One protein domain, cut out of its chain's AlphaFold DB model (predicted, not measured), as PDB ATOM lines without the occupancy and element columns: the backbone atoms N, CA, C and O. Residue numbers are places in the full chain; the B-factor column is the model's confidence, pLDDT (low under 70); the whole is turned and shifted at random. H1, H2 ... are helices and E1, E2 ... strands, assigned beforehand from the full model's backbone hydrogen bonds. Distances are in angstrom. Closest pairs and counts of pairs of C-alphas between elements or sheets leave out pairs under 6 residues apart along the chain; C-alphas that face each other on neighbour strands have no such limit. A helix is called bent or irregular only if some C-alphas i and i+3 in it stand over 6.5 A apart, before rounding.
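AT A GLANCE: This is residues 2 to 45 and 118 to 205 of the 226 residues of an uncharacterized protein of Bacillus alcalophilus ATCC 27647 = CGMCC 1.3604 (UniProt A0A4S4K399). A strongly twisted sheet of four strands has a long kinked helix, H2, over its E1 and E2 end, with H1 packed on the side of H2 away from the sheet. H4 covers E3 on one face and the short H5 lies over the opposite face from H4, while the small H3 only grazes the sheet. The printed part has 132 residues, with five named helices and four named strands that follow each other along the chain as H1 H2 H3 E1 E2 H4 E3 E4 H5, and the mixed sheet runs E1, E2, E3, E4. The class is mixed, helices and strands. The whole is compact, with a radius of gyration of the C-alphas of 15.1 A and spans of 47 by 33 by 22 A.

HOW THE PARTS SIT: H1, residues 2 to 13, touches residues 29 to 37 of H2, residues 23 to 42, at a steep tilt of 61 degrees, opposite ways; the closest C-alphas, of Phe 9 and Ile 33, are 6.3 A apart. H2 has a kink of 59 degrees near residue 34 and is irregular, with C-alphas 36 and 39 7.0 A apart. E1, residues 134 to 137, and E2, residues 144 to 150, form an antiparallel hairpin, with N 136 and O 145 3.0 A apart, within hydrogen-bond range. H2 is on the sheet at a height of 9.0 A, over E2 and only just over E1, on which 3 of its C-alphas fall. H3, residues 121 to 125, only grazes the sheet, and is close to but not clearly touching H1. E2, H4, residues 158 to 168, and E3, residues 174 to 178, make a strand-helix-strand unit, two parallel neighbour strands with a helix between, its crossover right-handed; N 175 and O 146 are 3.0 A apart. H4 is only just irregular, with C-alphas 159 and 162 6.7 A apart; it runs along E3 at 19 degrees on the local plane, at a height of 9.3 A. E4, residues 193 to 196, is parallel to E3, with N 176 and O 193 2.9 A apart. H5, residues 198 to 201, is on the opposite face from H4. Every O i to N i+4 pair is within hydrogen-bond range in H1 and H3, but 11 of 16 in H2 and 5 of 7 in H4; H5 is too short for such a pair.

IN THESE COORDINATES: H1 begins at C-alpha 2 (40.085, -8.261, -31.643) and is 16.1 A long. H2 measures 25.0 A, E2 18.9 A, H4 16.1 A and E3 13.4 A. H5 ends at C-alpha 201 (17.975, -4.536, -16.716).

THE WHOLE: The C-alphas farthest apart, of Gly 14 and Thr 183, are 48.6 A apart. Residues 46 to 117 are not printed, and C-alphas 45 and 118 are 8.8 A apart across this cut. The link from E3 to E4, residues 179 to 192, is long. Residues 157 to 159 have pLDDT under 70.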
ATOM      1  N   ARG A   2      39.381  -9.543 -31.465       89.56
ATOM      2  CA  ARG A   2      40.085  -8.261 -31.643       89.56
ATOM      3  C   ARG A   2      40.687  -8.065 -33.039       89.56
ATOM      4  O   ARG A   2      40.344  -7.095 -33.697       89.56
ATOM      5  N   ASP A   3      41.469  -9.022 -33.537       92.00
ATOM      6  CA  ASP A   3      42.130  -8.911 -34.853       92.00
ATOM      7  C   ASP A   3      41.156  -8.851 -36.037       92.00
ATOM      8  O   ASP A   3      41.478  -8.320 -37.098       92.00
ATOM      9  N   VAL A   4      39.959  -9.427 -35.893       93.50
ATOM     10  CA  VAL A   4      38.910  -9.336 -36.919       93.50
ATOM     11  C   VAL A   4      38.354  -7.916 -36.943       93.50
ATOM     12  O   VAL A   4      38.272  -7.316 -38.009       93.50
ATOM     13  N   LEU A   5      38.051  -7.359 -35.769       95.75
ATOM     14  CA  LEU A   5      37.538  -5.996 -35.635       95.75
ATOM     15  C   LEU A   5      38.587  -4.945 -36.024       95.75
ATOM     16  O   LEU A   5      38.246  -3.986 -36.704       95.75
ATOM     17  N   TYR A   6      39.858  -5.148 -35.672       96.19
ATOM     18  CA  TYR A   6      40.968  -4.282 -36.086       96.19
ATOM     19  C   TYR A   6      41.140  -4.272 -37.609       96.19
ATOM     20  O   TYR A   6      41.222  -3.200 -38.201       96.19
ATOM     21  N   ARG A   7      41.109  -5.441 -38.264       96.75
ATOM     22  CA  ARG A   7      41.164  -5.512 -39.734       96.75
ATOM     23  C   ARG A   7      39.947  -4.874 -40.395       96.75
ATOM     24  O   ARG A   7      40.098  -4.197 -41.403       96.75
ATOM     25  N   ALA A   8      38.754  -5.060 -39.829       97.31
ATOM     26  CA  ALA A   8      37.547  -4.399 -40.321       97.31
ATOM     27  C   ALA A   8      37.638  -2.872 -40.172       97.31
ATOM     28  O   ALA A   8      37.276  -2.140 -41.091       97.31
ATOM     29  N   PHE A   9      38.175  -2.393 -39.048       97.94
ATOM     30  CA  PHE A   9      38.436  -0.978 -38.813       97.94
ATOM     31  C   PHE A   9      39.425  -0.411 -39.836       97.94
ATOM     32  O   PHE A   9      39.136   0.600 -40.471       97.94
ATOM     33  N   GLU A  10      40.563  -1.077 -40.039       97.50
ATOM     34  CA  GLU A  10      41.572  -0.674 -41.024       97.50
ATOM     35  C   GLU A  10      41.015  -0.667 -42.448       97.50
ATOM     36  O   GLU A  10      41.248   0.289 -43.185       97.50
ATOM     37  N   ALA A  11      40.236  -1.684 -42.822       97.62
ATOM     38  CA  ALA A  11      39.606  -1.765 -44.136       97.62
ATOM     39  C   ALA A  11      38.594  -0.633 -44.376       97.62
ATOM     40  O   ALA A  11      38.486  -0.138 -45.495       97.62
ATOM     41  N   HIS A  12      37.868  -0.210 -43.339       97.81
ATOM     42  CA  HIS A  12      36.872   0.856 -43.442       97.81
ATOM     43  C   HIS A  12      37.495   2.260 -43.412       97.81
ATOM     44  O   HIS A  12      37.052   3.146 -44.138       97.81
ATOM     45  N   HIS A  13      38.519   2.477 -42.580       97.50
ATOM     46  CA  HIS A  13      39.072   3.813 -42.296       97.50
ATOM     47  C   HIS A  13      40.444   4.088 -42.917       97.50
ATOM     48  O   HIS A  13      40.953   5.207 -42.795       97.50
ATOM     49  N   GLY A  14      41.073   3.078 -43.527       97.19
ATOM     50  CA  GLY A  14      42.400   3.167 -44.141       97.19
ATOM     51  C   GLY A  14      43.545   3.400 -43.150       97.19
ATOM     52  O   GLY A  14      44.620   3.839 -43.552       97.19
ATOM     53  N   ARG A  15      43.321   3.175 -41.850       95.50
ATOM     54  CA  ARG A  15      44.310   3.420 -40.792       95.50
ATOM     55  C   ARG A  15      44.125   2.477 -39.612       95.50
ATOM     56  O   ARG A  15      42.999   2.099 -39.290       95.50
ATOM     57  N   ASN A  16      45.226   2.162 -38.937       94.94
ATOM     58  CA  ASN A  16      45.211   1.360 -37.719       94.94
ATOM     59  C   ASN A  16      44.564   2.154 -36.564       94.94
ATOM     60  O   ASN A  16      44.892   3.335 -36.400       94.94
ATOM     61  N   PRO A  17      43.675   1.553 -35.752       95.12
ATOM     62  CA  PRO A  17      43.042   2.249 -34.632       95.12
ATOM     63  C   PRO A  17      44.052   2.797 -33.609       95.12
ATOM     64  O   PRO A  17      43.844   3.883 -33.077       95.12
ATOM     65  N   ASP A  18      45.182   2.118 -33.398       94.38
ATOM     66  CA  ASP A  18      46.229   2.533 -32.455       94.38
ATOM     67  C   ASP A  18      47.003   3.780 -32.941       94.38
ATOM     68  O   ASP A  18      47.738   4.395 -32.172       94.38
ATOM     69  N   SER A  19      46.824   4.192 -34.205       95.62
ATOM     70  CA  SER A  19      47.395   5.440 -34.742       95.62
ATOM     71  C   SER A  19      46.568   6.694 -34.413       95.62
ATOM     72  O   SER A  19      46.996   7.813 -34.704       95.62
ATOM     73  N   ILE A  20      45.375   6.533 -33.828       96.19
ATOM     74  CA  ILE A  20      44.451   7.635 -33.540       96.19
ATOM     75  C   ILE A  20      44.630   8.086 -32.088       96.19
ATOM     76  O   ILE A  20      44.243   7.393 -31.151       96.19
ATOM     77  N   ASN A  21      45.180   9.287 -31.906       95.06
ATOM     78  CA  ASN A  21      45.510   9.817 -30.579       95.06
ATOM     79  C   ASN A  21      44.307  10.373 -29.803       95.06
ATOM     80  O   ASN A  21      44.335  10.397 -28.573       95.06
ATOM     81  N   ASP A  22      43.271  10.855 -30.497       95.75
ATOM     82  CA  ASP A  22      42.076  11.385 -29.839       95.75
ATOM     83  C   ASP A  22      41.117  10.230 -29.489       95.75
ATOM     84  O   ASP A  22      40.568   9.590 -30.393       95.75
ATOM     85  N   PRO A  23      40.883   9.953 -28.194       93.12
ATOM     86  CA  PRO A  23      40.080   8.813 -27.769       93.12
ATOM     87  C   PRO A  23      38.590   8.962 -28.100       93.12
ATOM     88  O   PRO A  23      37.902   7.949 -28.220       93.12
ATOM     89  N   ILE A  24      38.075  10.188 -28.237       93.50
ATOM     90  CA  ILE A  24      36.679  10.437 -28.622       93.50
ATOM     91  C   ILE A  24      36.519  10.191 -30.120       93.50
ATOM     92  O   ILE A  24      35.611   9.464 -30.524       93.50
ATOM     93  N   VAL A  25      37.447  10.705 -30.933       95.00
ATOM     94  CA  VAL A  25      37.461  10.440 -32.381       95.00
ATOM     95  C   VAL A  25      37.593   8.941 -32.641       95.00
ATOM     96  O   VAL A  25      36.772   8.381 -33.365       95.00
ATOM     97  N   LEU A  26      38.547   8.268 -31.988       95.56
ATOM     98  CA  LEU A  26      38.708   6.816 -32.089       95.56
ATOM     99  C   LEU A  26      37.408   6.078 -31.741       95.56
ATOM    100  O   LEU A  26      37.004   5.173 -32.466       95.56
ATOM    101  N   SER A  27      36.732   6.486 -30.664       94.19
ATOM    102  CA  SER A  27      35.472   5.872 -30.229       94.19
ATOM    103  C   SER A  27      34.364   6.019 -31.278       94.19
ATOM    104  O   SER A  27      33.722   5.026 -31.605       94.19
ATOM    105  N   SER A  28      34.202   7.206 -31.878       94.12
ATOM    106  CA  SER A  28      33.226   7.414 -32.962       94.12
ATOM    107  C   SER A  28      33.549   6.596 -34.220       94.12
ATOM    108  O   SER A  28      32.659   6.058 -34.870       94.12
ATOM    109  N   MET A  29      34.835   6.413 -34.543       96.62
ATOM    110  CA  MET A  29      35.252   5.603 -35.693       96.62
ATOM    111  C   MET A  29      34.964   4.109 -35.496       96.62
ATOM    112  O   MET A  29      34.772   3.381 -36.472       96.62
ATOM    113  N   TRP A  30      34.897   3.631 -34.252       96.69
ATOM    114  CA  TRP A  30      34.503   2.252 -33.968       96.69
ATOM    115  C   TRP A  30      33.016   1.984 -34.208       96.69
ATOM    116  O   TRP A  30      32.662   0.830 -34.451       96.69
ATOM    117  N   GLU A  31      32.153   3.005 -34.172       96.25
ATOM    118  CA  GLU A  31      30.699   2.844 -34.292       96.25
ATOM    119  C   GLU A  31      30.252   2.032 -35.524       96.25
ATOM    120  O   GLU A  31      29.605   0.999 -35.335       96.25
ATOM    121  N   PRO A  32      30.616   2.389 -36.774       97.19
ATOM    122  CA  PRO A  32      30.176   1.637 -37.953       97.19
ATOM    123  C   PRO A  32      30.653   0.178 -37.950       97.19
ATOM    124  O   PRO A  32      29.939  -0.718 -38.410       97.19
ATOM    125  N   ILE A  33      31.839  -0.085 -37.392       97.56
ATOM    126  CA  ILE A  33      32.390  -1.440 -37.278       97.56
ATOM    127  C   ILE A  33      31.587  -2.234 -36.251       97.56
ATOM    128  O   ILE A  33      31.121  -3.337 -36.519       97.56
ATOM    129  N   ILE A  34      31.361  -1.658 -35.078       95.88
ATOM    130  CA  ILE A  34      30.604  -2.302 -34.008       95.88
ATOM    131  C   ILE A  34      29.172  -2.597 -34.452       95.88
ATOM    132  O   ILE A  34      28.715  -3.728 -34.285       95.88
ATOM    133  N   ASN A  35      28.503  -1.632 -35.086       97.00
ATOM    134  CA  ASN A  35      27.135  -1.788 -35.576       97.00
ATOM    135  C   ASN A  35      27.002  -2.898 -36.623       97.00
ATOM    136  O   ASN A  35      25.957  -3.538 -36.706       97.00
ATOM    137  N   THR A  36      28.069  -3.171 -37.373       96.56
ATOM    138  CA  THR A  36      28.094  -4.250 -38.365       96.56
ATOM    139  C   THR A  36      28.339  -5.620 -37.726       96.56
ATOM    140  O   THR A  36      27.684  -6.596 -38.084       96.56
ATOM    141  N   TYR A  37      29.285  -5.724 -36.787       95.69
ATOM    142  CA  TYR A  37      29.791  -7.024 -36.327       95.69
ATOM    143  C   TYR A  37      29.192  -7.500 -34.997       95.69
ATOM    144  O   TYR A  37      28.981  -8.703 -34.823       95.69
ATOM    145  N   ILE A  38      28.919  -6.601 -34.047       95.88
ATOM    146  CA  ILE A  38      28.506  -6.990 -32.688       95.88
ATOM    147  C   ILE A  38      27.155  -7.717 -32.649       95.88
ATOM    148  O   ILE A  38      27.092  -8.739 -31.963       95.88
ATOM    149  N   PRO A  39      26.102  -7.307 -33.387       96.12
ATOM    150  CA  PRO A  39      24.847  -8.062 -33.408       96.12
ATOM    151  C   PRO A  39      25.038  -9.525 -33.836       96.12
ATOM    152  O   PRO A  39      24.494 -10.435 -33.210       96.12
ATOM    153  N   GLY A  40      25.882  -9.770 -34.846       94.31
ATOM    154  CA  GLY A  40      26.220 -11.121 -35.297       94.31
ATOM    155  C   GLY A  40      26.989 -11.924 -34.245       94.31
ATOM    156  O   GLY A  40      26.669 -13.086 -34.010       94.31
ATOM    157  N   ILE A  41      27.951 -11.303 -33.558       93.38
ATOM    158  CA  ILE A  41      28.709 -11.943 -32.467       93.38
ATOM    159  C   ILE A  41      27.783 -12.341 -31.311       93.38
ATOM    160  O   ILE A  41      27.903 -13.442 -30.776       93.38
ATOM    161  N   LEU A  42      26.847 -11.465 -30.947       95.56
ATOM    162  CA  LEU A  42      25.914 -11.701 -29.847       95.56
ATOM    163  C   LEU A  42      24.805 -12.698 -30.192       95.56
ATOM    164  O   LEU A  42      24.303 -13.360 -29.291       95.56
ATOM    165  N   SER A  43      24.473 -12.886 -31.472       90.62
ATOM    166  CA  SER A  43      23.464 -13.873 -31.891       90.62
ATOM    167  C   SER A  43      23.764 -15.308 -31.425       90.62
ATOM    168  O   SER A  43      22.842 -16.101 -31.254       90.62
ATOM    169  N   GLY A  44      25.039 -15.632 -31.181       86.56
ATOM    170  CA  GLY A  44      25.488 -16.922 -30.649       86.56
ATOM    171  C   GLY A  44      25.951 -16.891 -29.189       86.56
ATOM    172  O   GLY A  44      26.485 -17.894 -28.716       86.56
ATOM    173  N   LYS A  45      25.814 -15.765 -28.474       95.12
ATOM    174  CA  LYS A  45      26.264 -15.653 -27.081       95.12
ATOM    175  C   LYS A  45      25.243 -16.300 -26.146       95.12
ATOM    176  O   LYS A  45      24.067 -15.947 -26.133       95.12
ATOM    177  N   VAL A 118      24.596  -8.537 -24.250       98.56
ATOM    178  CA  VAL A 118      25.530  -7.524 -23.750       98.56
ATOM    179  C   VAL A 118      26.962  -7.966 -24.014       98.56
ATOM    180  O   VAL A 118      27.301  -9.131 -23.814       98.56
ATOM    181  N   ILE A 119      27.813  -7.028 -24.427       97.88
ATOM    182  CA  ILE A 119      29.254  -7.248 -24.565       97.88
ATOM    183  C   ILE A 119      30.054  -6.090 -23.968       97.88
ATOM    184  O   ILE A 119      29.687  -4.927 -24.135       97.88
ATOM    185  N   SER A 120      31.166  -6.391 -23.301       97.38
ATOM    186  CA  SER A 120      32.144  -5.376 -22.890       97.38
ATOM    187  C   SER A 120      33.223  -5.191 -23.965       97.38
ATOM    188  O   SER A 120      33.916  -6.157 -24.313       97.38
ATOM    189  N   PRO A 121      33.441  -3.959 -24.467       95.75
ATOM    190  CA  PRO A 121      34.587  -3.671 -25.323       95.75
ATOM    191  C   PRO A 121      35.914  -4.054 -24.657       95.75
ATOM    192  O   PRO A 121      36.777  -4.670 -25.284       95.75
ATOM    193  N   GLU A 122      36.066  -3.746 -23.367       94.38
ATOM    194  CA  GLU A 122      37.327  -3.954 -22.662       94.38
ATOM    195  C   GLU A 122      37.555  -5.431 -22.329       94.38
ATOM    196  O   GLU A 122      38.600  -5.980 -22.684       94.38
ATOM    197  N   TYR A 123      36.588  -6.089 -21.686       94.38
ATOM    198  CA  TYR A 123      36.766  -7.455 -21.195       94.38
ATOM    199  C   TYR A 123      36.619  -8.530 -22.276       94.38
ATOM    200  O   TYR A 123      37.258  -9.575 -22.161       94.38
ATOM    201  N   GLU A 124      35.803  -8.311 -23.314       95.00
ATOM    202  CA  GLU A 124      35.521  -9.338 -24.334       95.00
ATOM    203  C   GLU A 124      36.154  -9.031 -25.695       95.00
ATOM    204  O   GLU A 124      36.500  -9.958 -26.433       95.00
ATOM    205  N   LEU A 125      36.343  -7.752 -26.039       93.69
ATOM    206  CA  LEU A 125      36.931  -7.354 -27.325       93.69
ATOM    207  C   LEU A 125      38.393  -6.903 -27.216       93.69
ATOM    208  O   LEU A 125      39.101  -6.887 -28.226       93.69
ATOM    209  N   GLY A 126      38.870  -6.596 -26.007       92.62
ATOM    210  CA  GLY A 126      40.260  -6.241 -25.736       92.62
ATOM    211  C   GLY A 126      40.649  -4.827 -26.175       92.62
ATOM    212  O   GLY A 126      41.831  -4.580 -26.418       92.62
ATOM    213  N   PHE A 127      39.686  -3.908 -26.302       92.19
ATOM    214  CA  PHE A 127      39.945  -2.488 -26.555       92.19
ATOM    215  C   PHE A 127      38.987  -1.598 -25.761       92.19
ATOM    216  O   PHE A 127      37.886  -2.000 -25.405       92.19
ATOM    217  N   LYS A 128      39.395  -0.359 -25.476       91.94
ATOM    218  CA  LYS A 128      38.569   0.586 -24.716       91.94
ATOM    219  C   LYS A 128      37.835   1.530 -25.657       91.94
ATOM    220  O   LYS A 128      38.450   2.126 -26.537       91.94
ATOM    221  N   LEU A 129      36.548   1.725 -25.400       94.81
ATOM    222  CA  LEU A 129      35.775   2.842 -25.932       94.81
ATOM    223  C   LEU A 129      35.645   3.884 -24.830       94.81
ATOM    224  O   LEU A 129      35.281   3.574 -23.695       94.81
ATOM    225  N   LYS A 130      36.000   5.130 -25.128       94.56
ATOM    226  CA  LYS A 130      36.075   6.158 -24.099       94.56
ATOM    227  C   LYS A 130      34.680   6.441 -23.543       94.56
ATOM    228  O   LYS A 130      33.810   6.915 -24.256       94.56
ATOM    229  N   GLY A 131      34.505   6.177 -22.248       92.25
ATOM    230  CA  GLY A 131      33.258   6.438 -21.530       92.25
ATOM    231  C   GLY A 131      32.179   5.369 -21.696       92.25
ATOM    232  O   GLY A 131      31.118   5.523 -21.096       92.25
ATOM    233  N   ILE A 132      32.446   4.296 -22.442       97.00
ATOM    234  CA  ILE A 132      31.517   3.179 -22.625       97.00
ATOM    235  C   ILE A 132      31.992   2.000 -21.787       97.00
ATOM    236  O   ILE A 132      33.118   1.538 -21.958       97.00
ATOM    237  N   ASP A 133      31.113   1.517 -20.913       97.44
ATOM    238  CA  ASP A 133      31.382   0.346 -20.078       97.44
ATOM    239  C   ASP A 133      30.919  -0.932 -20.807       97.44
ATOM    240  O   ASP A 133      31.633  -1.926 -20.855       97.44
ATOM    241  N   ILE A 134      29.749  -0.899 -21.459       98.50
ATOM    242  CA  ILE A 134      29.200  -2.037 -22.221       98.50
ATOM    243  C   ILE A 134      28.469  -1.587 -23.491       98.50
ATOM    244  O   ILE A 134      28.052  -0.434 -23.623       98.50
ATOM    245  N   ILE A 135      28.235  -2.535 -24.393       98.62
ATOM    246  CA  ILE A 135      27.336  -2.406 -25.540       98.62
ATOM    247  C   ILE A 135      26.186  -3.394 -25.350       98.62
ATOM    248  O   ILE A 135      26.409  -4.597 -25.219       98.62
ATOM    249  N   LEU A 136      24.961  -2.879 -25.345       98.50
ATOM    250  CA  LEU A 136      23.726  -3.660 -25.315       98.50
ATOM    251  C   LEU A 136      23.156  -3.732 -26.730       98.50
ATOM    252  O   LEU A 136      22.930  -2.689 -27.328       98.50
ATOM    253  N   VAL A 137      22.857  -4.916 -27.253       98.38
ATOM    254  CA  VAL A 137      22.097  -5.052 -28.505       98.38
ATOM    255  C   VAL A 137      20.635  -5.315 -28.179       98.38
ATOM    256  O   VAL A 137      20.296  -6.279 -27.493       98.38
ATOM    257  N   ASP A 138      19.747  -4.450 -28.656       96.69
ATOM    258  CA  ASP A 138      18.313  -4.670 -28.515       96.69
ATOM    259  C   ASP A 138      17.906  -5.922 -29.307       96.69
ATOM    260  O   ASP A 138      18.127  -6.012 -30.514       96.69
ATOM    261  N   LYS A 139      17.325  -6.913 -28.622       91.75
ATOM    262  CA  LYS A 139      17.028  -8.230 -29.210       91.75
ATOM    263  C   LYS A 139      15.957  -8.192 -30.298       91.75
ATOM    264  O   LYS A 139      15.899  -9.108 -31.109       91.75
ATOM    265  N   ASN A 140      15.111  -7.164 -30.303       92.75
ATOM    266  CA  ASN A 140      14.011  -7.049 -31.256       92.75
ATOM    267  C   ASN A 140      14.458  -6.343 -32.537       92.75
ATOM    268  O   ASN A 140      13.991  -6.675 -33.622       92.75
ATOM    269  N   THR A 141      15.343  -5.355 -32.407       95.19
ATOM    270  CA  THR A 141      15.752  -4.482 -33.518       95.19
ATOM    271  C   THR A 141      17.162  -4.768 -34.032       95.19
ATOM    272  O   THR A 141      17.500  -4.351 -35.135       95.19
ATOM    273  N   GLY A 142      18.000  -5.451 -33.247       95.38
ATOM    274  CA  GLY A 142      19.422  -5.646 -33.537       95.38
ATOM    275  C   GLY A 142      20.270  -4.381 -33.362       95.38
ATOM    276  O   GLY A 142      21.459  -4.405 -33.673       95.38
ATOM    277  N   VAL A 143      19.688  -3.283 -32.868       97.00
ATOM    278  CA  VAL A 143      20.374  -1.994 -32.720       97.00
ATOM    279  C   VAL A 143      21.277  -2.008 -31.480       97.00
ATOM    280  O   VAL A 143      20.789  -2.293 -30.380       97.00
ATOM    281  N   PRO A 144      22.576  -1.673 -31.610       98.06
ATOM    282  CA  PRO A 144      23.463  -1.509 -30.464       98.06
ATOM    283  C   PRO A 144      23.241  -0.184 -29.730       98.06
ATOM    284  O   PRO A 144      23.038   0.859 -30.348       98.06
ATOM    285  N   TYR A 145      23.359  -0.227 -28.407       98.50
ATOM    286  CA  TYR A 145      23.312   0.907 -27.493       98.50
ATOM    287  C   TYR A 145      24.584   0.953 -26.647       98.50
ATOM    288  O   TYR A 145      24.855   0.064 -25.830       98.50
ATOM    289  N   TYR A 146      25.347   2.027 -26.816       98.44
ATOM    290  CA  TYR A 146      26.596   2.275 -26.104       98.44
ATOM    291  C   TYR A 146      26.288   2.825 -24.718       98.44
ATOM    292  O   TYR A 146      25.664   3.876 -24.566       98.44
ATOM    293  N   THR A 147      26.669   2.082 -23.689       98.44
ATOM    294  CA  THR A 147      26.125   2.292 -22.352       98.44
ATOM    295  C   THR A 147      27.219   2.620 -21.352       98.44
ATOM    296  O   THR A 147      28.208   1.896 -21.219       98.44
ATOM    297  N   GLN A 148      27.000   3.700 -20.603       97.38
ATOM    298  CA  GLN A 148      27.770   4.029 -19.412       97.38
ATOM    299  C   GLN A 148      26.968   3.639 -18.167       97.38
ATOM    300  O   GLN A 148      25.861   4.135 -17.945       97.38
ATOM    301  N   LEU A 149      27.538   2.770 -17.338       96.94
ATOM    302  CA  LEU A 149      26.975   2.293 -16.085       96.94
ATOM    303  C   LEU A 149      27.476   3.145 -14.910       96.94
ATOM    304  O   LEU A 149      28.643   3.545 -14.805       96.94
ATOM    305  N   LYS A 150      26.569   3.427 -13.981       95.12
ATOM    306  CA  LYS A 150      26.845   4.053 -12.687       95.12
ATOM    307  C   LYS A 150      26.011   3.354 -11.629       95.12
ATOM    308  O   LYS A 150      24.895   2.943 -11.900       95.12
ATOM    309  N   THR A 151      26.505   3.277 -10.397       94.62
ATOM    310  CA  THR A 151      25.773   2.600  -9.314       94.62
ATOM    311  C   THR A 151      24.397   3.223  -9.058       94.62
ATOM    312  O   THR A 151      23.415   2.503  -8.923       94.62
ATOM    313  N   LYS A 152      24.319   4.558  -9.004       94.00
ATOM    314  CA  LYS A 152      23.093   5.314  -8.697       94.00
ATOM    315  C   LYS A 152      23.059   6.689  -9.380       94.00
ATOM    316  O   LYS A 152      24.081   7.171  -9.873       94.00
ATOM    317  N   LYS A 153      21.895   7.345  -9.370       94.12
ATOM    318  CA  LYS A 153      21.606   8.603 -10.097       94.12
ATOM    319  C   LYS A 153      22.518   9.790  -9.760       94.12
ATOM    320  O   LYS A 153      22.739  10.647 -10.614       94.12
ATOM    321  N   ASP A 154      23.042   9.838  -8.540       90.62
ATOM    322  CA  ASP A 154      23.905  10.898  -8.004       90.62
ATOM    323  C   ASP A 154      25.394  10.502  -7.967       90.62
ATOM    324  O   ASP A 154      26.182  11.107  -7.246       90.62
ATOM    325  N   THR A 155      25.801   9.481  -8.735       83.31
ATOM    326  CA  THR A 155      27.208   9.030  -8.785       83.31
ATOM    327  C   THR A 155      28.136  10.085  -9.399       83.31
ATOM    328  O   THR A 155      29.306  10.165  -9.030       83.31
ATOM    329  N   LEU A 156      27.647  10.895 -10.344       79.00
ATOM    330  CA  LEU A 156      28.435  11.988 -10.916       79.00
ATOM    331  C   LEU A 156      28.349  13.235 -10.037       79.00
ATOM    332  O   LEU A 156      27.267  13.634  -9.612       79.00
ATOM    333  N   THR A 157      29.474  13.922  -9.854       66.69
ATOM    334  CA  THR A 157      29.435  15.340  -9.483       66.69
ATOM    335  C   THR A 157      29.024  16.152 -10.718       66.69
ATOM    336  O   THR A 157      29.315  15.753 -11.848       66.69
ATOM    337  N   GLY A 158      28.343  17.290 -10.538       60.81
ATOM    338  CA  GLY A 158      27.794  18.070 -11.662       60.81
ATOM    339  C   GLY A 158      28.826  18.462 -12.733       60.81
ATOM    340  O   GLY A 158      28.497  18.506 -13.916       60.81
ATOM    341  N   ALA A 159      30.094  18.644 -12.348       65.12
ATOM    342  CA  ALA A 159      31.196  18.949 -13.266       65.12
ATOM    343  C   ALA A 159      31.536  17.800 -14.240       65.12
ATOM    344  O   ALA A 159      32.138  18.032 -15.287       65.12
ATOM    345  N   HIS A 160      31.148  16.561 -13.931       78.12
ATOM    346  CA  HIS A 160      31.415  15.400 -14.784       78.12
ATOM    347  C   HIS A 160      30.302  15.115 -15.803       78.12
ATOM    348  O   HIS A 160      30.523  14.343 -16.733       78.12
ATOM    349  N   SER A 161      29.146  15.782 -15.703       85.00
ATOM    350  CA  SER A 161      28.024  15.598 -16.633       85.00
ATOM    351  C   SER A 161      28.367  15.986 -18.074       85.00
ATOM    352  O   SER A 161      27.974  15.290 -19.011       85.00
ATOM    353  N   HIS A 162      29.128  17.070 -18.271       88.25
ATOM    354  CA  HIS A 162      29.549  17.497 -19.610       88.25
ATOM    355  C   HIS A 162      30.437  16.442 -20.278       88.25
ATOM    356  O   HIS A 162      30.206  16.074 -21.425       88.25
ATOM    357  N   ARG A 163      31.382  15.883 -19.515       90.88
ATOM    358  CA  ARG A 163      32.283  14.836 -19.995       90.88
ATOM    359  C   ARG A 163      31.533  13.567 -20.398       90.88
ATOM    360  O   ARG A 163      31.747  13.080 -21.499       90.88
ATOM    361  N   SER A 164      30.632  13.066 -19.551       92.62
ATOM    362  CA  SER A 164      29.804  11.903 -19.904       92.62
ATOM    363  C   SER A 164      28.967  12.160 -21.158       92.62
ATOM    364  O   SER A 164      28.820  11.274 -21.989       92.62
ATOM    365  N   THR A 165      28.454  13.383 -21.326       93.81
ATOM    366  CA  THR A 165      27.702  13.758 -22.533       93.81
ATOM    367  C   THR A 165      28.591  13.728 -23.769       93.81
ATOM    368  O   THR A 165      28.198  13.117 -24.750       93.81
ATOM    369  N   GLN A 166      29.789  14.317 -23.712       93.56
ATOM    370  CA  GLN A 166      30.743  14.306 -24.824       93.56
ATOM    371  C   GLN A 166      31.118  12.875 -25.237       93.56
ATOM    372  O   GLN A 166      31.073  12.552 -26.420       93.56
ATOM    373  N   GLU A 167      31.442  12.022 -24.260       94.75
ATOM    374  CA  GLU A 167      31.815  10.618 -24.479       94.75
ATOM    375  C   GLU A 167      30.674   9.817 -25.134       94.75
ATOM    376  O   GLU A 167      30.894   9.127 -26.124       94.75
ATOM    377  N   LEU A 168      29.442   9.945 -24.632       96.06
ATOM    378  CA  LEU A 168      28.285   9.194 -25.137       96.06
ATOM    379  C   LEU A 168      27.713   9.764 -26.443       96.06
ATOM    380  O   LEU A 168      27.185   9.008 -27.249       96.06
ATOM    381  N   SER A 169      27.839  11.075 -26.680       95.62
ATOM    382  CA  SER A 169      27.378  11.726 -27.919       95.62
ATOM    383  C   SER A 169      28.207  11.371 -29.154       95.62
ATOM    384  O   SER A 169      27.822  11.721 -30.264       95.62
ATOM    385  N   ALA A 170      29.334  10.678 -28.967       94.25
ATOM    386  CA  ALA A 170      30.129  10.125 -30.058       94.25
ATOM    387  C   ALA A 170      29.432   8.957 -30.779       94.25
ATOM    388  O   ALA A 170      29.951   8.493 -31.791       94.25
ATOM    389  N   PHE A 171      28.298   8.484 -30.251       96.38
ATOM    390  CA  PHE A 171      27.532   7.360 -30.769       96.38
ATOM    391  C   PHE A 171      26.076   7.762 -31.018       96.38
ATOM    392  O   PHE A 171      25.497   8.554 -30.273       96.38
ATOM    393  N   SER A 172      25.459   7.159 -32.031       95.38
ATOM    394  CA  SER A 172      24.077   7.437 -32.439       95.38
ATOM    395  C   SER A 172      23.052   6.986 -31.394       95.38
ATOM    396  O   SER A 172      22.022   7.630 -31.213       95.38
ATOM    397  N   ASN A 173      23.336   5.881 -30.696       97.62
ATOM    398  CA  ASN A 173      22.452   5.269 -29.705       97.62
ATOM    399  C   ASN A 173      23.205   5.058 -28.393       97.62
ATOM    400  O   ASN A 173      24.102   4.221 -28.319       97.62
ATOM    401  N   ALA A 174      22.830   5.772 -27.335       98.00
ATOM    402  CA  ALA A 174      23.546   5.688 -26.069       98.00
ATOM    403  C   ALA A 174      22.621   5.715 -24.851       98.00
ATOM    404  O   ALA A 174      21.593   6.397 -24.845       98.00
ATOM    405  N   TYR A 175      23.033   5.008 -23.797       98.38
ATOM    406  CA  TYR A 175      22.366   5.024 -22.498       98.38
ATOM    407  C   TYR A 175      23.304   5.494 -21.389       98.38
ATOM    408  O   TYR A 175      24.451   5.060 -21.276       98.38
ATOM    409  N   PHE A 176      22.769   6.341 -20.514       97.75
ATOM    410  CA  PHE A 176      23.373   6.665 -19.230       97.75
ATOM    411  C   PHE A 176      22.567   5.993 -18.117       97.75
ATOM    412  O   PHE A 176      21.402   6.320 -17.886       97.75
ATOM    413  N   VAL A 177      23.168   5.019 -17.440       97.94
ATOM    414  CA  VAL A 177      22.430   4.073 -16.599       97.94
ATOM    415  C   VAL A 177      22.786   4.236 -15.130       97.94
ATOM    416  O   VAL A 177      23.957   4.260 -14.756       97.94
ATOM    417  N   ALA A 178      21.757   4.273 -14.285       97.12
ATOM    418  CA  ALA A 178      21.870   4.003 -12.858       97.12
ATOM    419  C   ALA A 178      21.481   2.538 -12.600       97.12
ATOM    420  O   ALA A 178      20.315   2.170 -12.731       97.12
ATOM    421  N   SER A 179      22.452   1.701 -12.242       97.44
ATOM    422  CA  SER A 179      22.286   0.255 -12.071       97.44
ATOM    423  C   SER A 179      21.312  -0.116 -10.949       97.44
ATOM    424  O   SER A 179      20.695  -1.175 -11.024       97.44
ATOM    425  N   ILE A 180      21.151   0.740  -9.935       95.88
ATOM    426  CA  ILE A 180      20.213   0.550  -8.820       95.88
ATOM    427  C   ILE A 180      19.295   1.767  -8.683       95.88
ATOM    428  O   ILE A 180      19.748   2.919  -8.748       95.88
ATOM    429  N   ASP A 181      18.004   1.517  -8.438       95.12
ATOM    430  CA  ASP A 181      17.032   2.567  -8.141       95.12
ATOM    431  C   ASP A 181      17.059   2.992  -6.669       95.12
ATOM    432  O   ASP A 181      16.308   2.515  -5.822       95.12
ATOM    433  N   CYS A 182      17.957   3.920  -6.350       91.62
ATOM    434  CA  CYS A 182      17.931   4.625  -5.071       91.62
ATOM    435  C   CYS A 182      16.981   5.835  -5.123       91.62
ATOM    436  O   CYS A 182      16.803   6.461  -6.167       91.62
ATOM    437  N   THR A 183      16.473   6.285  -3.975       92.12
ATOM    438  CA  THR A 183      15.574   7.458  -3.858       92.12
ATOM    439  C   THR A 183      16.226   8.819  -4.177       92.12
ATOM    440  O   THR A 183      15.591   9.863  -4.038       92.12
ATOM    441  N   CYS A 184      17.486   8.844  -4.624       91.00
ATOM    442  CA  CYS A 184      18.202  10.064  -4.990       91.00
ATOM    443  C   CYS A 184      17.718  10.670  -6.322       91.00
ATOM    444  O   CYS A 184      16.974  10.063  -7.096       91.00
ATOM    445  N   ARG A 185      18.137  11.907  -6.606       92.75
ATOM    446  CA  ARG A 185      17.869  12.586  -7.883       92.75
ATOM    447  C   ARG A 185      19.050  12.419  -8.835       92.75
ATOM    448  O   ARG A 185      20.172  12.170  -8.404       92.75
ATOM    449  N   TRP A 186      18.795  12.579 -10.131       93.19
ATOM    450  CA  TRP A 186      19.858  12.642 -11.133       93.19
ATOM    451  C   TRP A 186      20.719  13.884 -10.931       93.19
ATOM    452  O   TRP A 186      20.204  14.999 -10.929       93.19
ATOM    453  N   THR A 187      22.029  13.683 -10.816       92.50
ATOM    454  CA  THR A 187      23.022  14.759 -10.962       92.50
ATOM    455  C   THR A 187      23.473  14.917 -12.415       92.50
ATOM    456  O   THR A 187      23.961  15.979 -12.802       92.50
ATOM    457  N   TYR A 188      23.267  13.884 -13.240       91.69
ATOM    458  CA  TYR A 188      23.455  13.958 -14.683       91.69
ATOM    459  C   TYR A 188      22.333  14.764 -15.353       91.69
ATOM    460  O   TYR A 188      21.155  14.389 -15.317       91.69
ATOM    461  N   SER A 189      22.722  15.863 -15.995       90.25
ATOM    462  CA  SER A 189      21.827  16.823 -16.653       90.25
ATOM    463  C   SER A 189      21.945  16.833 -18.182       90.25
ATOM    464  O   SER A 189      21.394  17.726 -18.816       90.25
ATOM    465  N   GLY A 190      22.689  15.892 -18.773       90.06
ATOM    466  CA  GLY A 190      22.850  15.815 -20.225       90.06
ATOM    467  C   GLY A 190      21.637  15.216 -20.944       90.06
ATOM    468  O   GLY A 190      20.669  14.776 -20.316       90.06
ATOM    469  N   THR A 191      21.704  15.221 -22.274       92.62
ATOM    470  CA  THR A 191      20.609  14.832 -23.179       92.62
ATOM    471  C   THR A 191      20.547  13.336 -23.472       92.62
ATOM    472  O   THR A 191      19.546  12.874 -24.015       92.62
ATOM    473  N   ILE A 192      21.584  12.574 -23.113       96.75
ATOM    474  CA  ILE A 192      21.623  11.124 -23.327       96.75
ATOM    475  C   ILE A 192      20.500  10.458 -22.534       96.75
ATOM    476  O   ILE A 192      20.214  10.837 -21.390       96.75
ATOM    477  N   GLN A 193      19.860   9.457 -23.138       97.25
ATOM    478  CA  GLN A 193      18.745   8.759 -22.519       97.25
ATOM    479  C   GLN A 193      19.179   8.105 -21.203       97.25
ATOM    480  O   GLN A 193      20.121   7.314 -21.147       97.25
ATOM    481  N   LYS A 194      18.457   8.447 -20.136       97.50
ATOM    482  CA  LYS A 194      18.678   7.929 -18.787       97.50
ATOM    483  C   LYS A 194      17.811   6.705 -18.545       97.50
ATOM    484  O   LYS A 194      16.605   6.776 -18.770       97.50
ATOM    485  N   LEU A 195      18.406   5.639 -18.022       98.12
ATOM    486  CA  LEU A 195      17.682   4.458 -17.550       98.12
ATOM    487  C   LEU A 195      18.066   4.162 -16.102       98.12
ATOM    488  O   LEU A 195      19.189   4.442 -15.673       98.12
ATOM    489  N   ILE A 196      17.133   3.598 -15.343       97.88
ATOM    490  CA  ILE A 196      17.362   3.226 -13.950       97.88
ATOM    491  C   ILE A 196      16.809   1.851 -13.610       97.88
ATOM    492  O   ILE A 196      15.676   1.540 -13.973       97.88
ATOM    493  N   GLY A 197      17.602   1.056 -12.885       97.75
ATOM    494  CA  GLY A 197      17.180  -0.240 -12.359       97.75
ATOM    495  C   GLY A 197      16.528  -1.093 -13.447       97.75
ATOM    496  O   GLY A 197      17.133  -1.332 -14.496       97.75
ATOM    497  N   SER A 198      15.277  -1.499 -13.223       97.88
ATOM    498  CA  SER A 198      14.494  -2.308 -14.165       97.88
ATOM    499  C   SER A 198      14.443  -1.724 -15.578       97.88
ATOM    500  O   SER A 198      14.572  -2.474 -16.535       97.88
ATOM    501  N   GLN A 199      14.387  -0.398 -15.754       98.12
ATOM    502  CA  GLN A 199      14.343   0.215 -17.092       98.12
ATOM    503  C   GLN A 199      15.539  -0.165 -17.977       98.12
ATOM    504  O   GLN A 199      15.426  -0.166 -19.205       98.12
ATOM    505  N   PHE A 200      16.692  -0.429 -17.359       98.44
ATOM    506  CA  PHE A 200      17.872  -0.938 -18.045       98.44
ATOM    507  C   PHE A 200      17.908  -2.467 -18.032       98.44
ATOM    508  O   PHE A 200      18.031  -3.076 -19.091       98.44
ATOM    509  N   TRP A 201      17.788  -3.090 -16.858       98.38
ATOM    510  CA  TRP A 201      17.975  -4.536 -16.716       98.38
ATOM    511  C   TRP A 201      16.919  -5.361 -17.463       98.38
ATOM    512  O   TRP A 201      17.267  -6.404 -18.004       98.38
ATOM    513  N   ASP A 202      15.691  -4.861 -17.620       97.56
ATOM    514  CA  ASP A 202      14.635  -5.521 -18.405       97.56
ATOM    515  C   ASP A 202      14.949  -5.549 -19.915       97.56
ATOM    516  O   ASP A 202      14.294  -6.254 -20.679       97.56
ATOM    517  N   LYS A 203      15.959  -4.793 -20.372       98.06
ATOM    518  CA  LYS A 203      16.491  -4.874 -21.745       98.06
ATOM    519  C   LYS A 203      17.541  -5.981 -21.911       98.06
ATOM    520  O   LYS A 203      18.016  -6.213 -23.021       98.06
ATOM    521  N   THR A 204      17.917  -6.633 -20.814       98.31
ATOM    522  CA  THR A 204      18.879  -7.741 -20.734       98.31
ATOM    523  C   THR A 204      18.160  -9.029 -20.311       98.31
ATOM    524  O   THR A 204      16.947  -9.040 -20.125       98.31
ATOM    525  N   ASP A 205      18.902 -10.114 -20.107       98.19
ATOM    526  CA  ASP A 205      18.394 -11.376 -19.534       98.19
ATOM    527  C   ASP A 205      18.243 -11.345 -18.006       98.19
ATOM    528  O   ASP A 205      17.873 -12.334 -17.374       98.19
TER     529      ASP A 205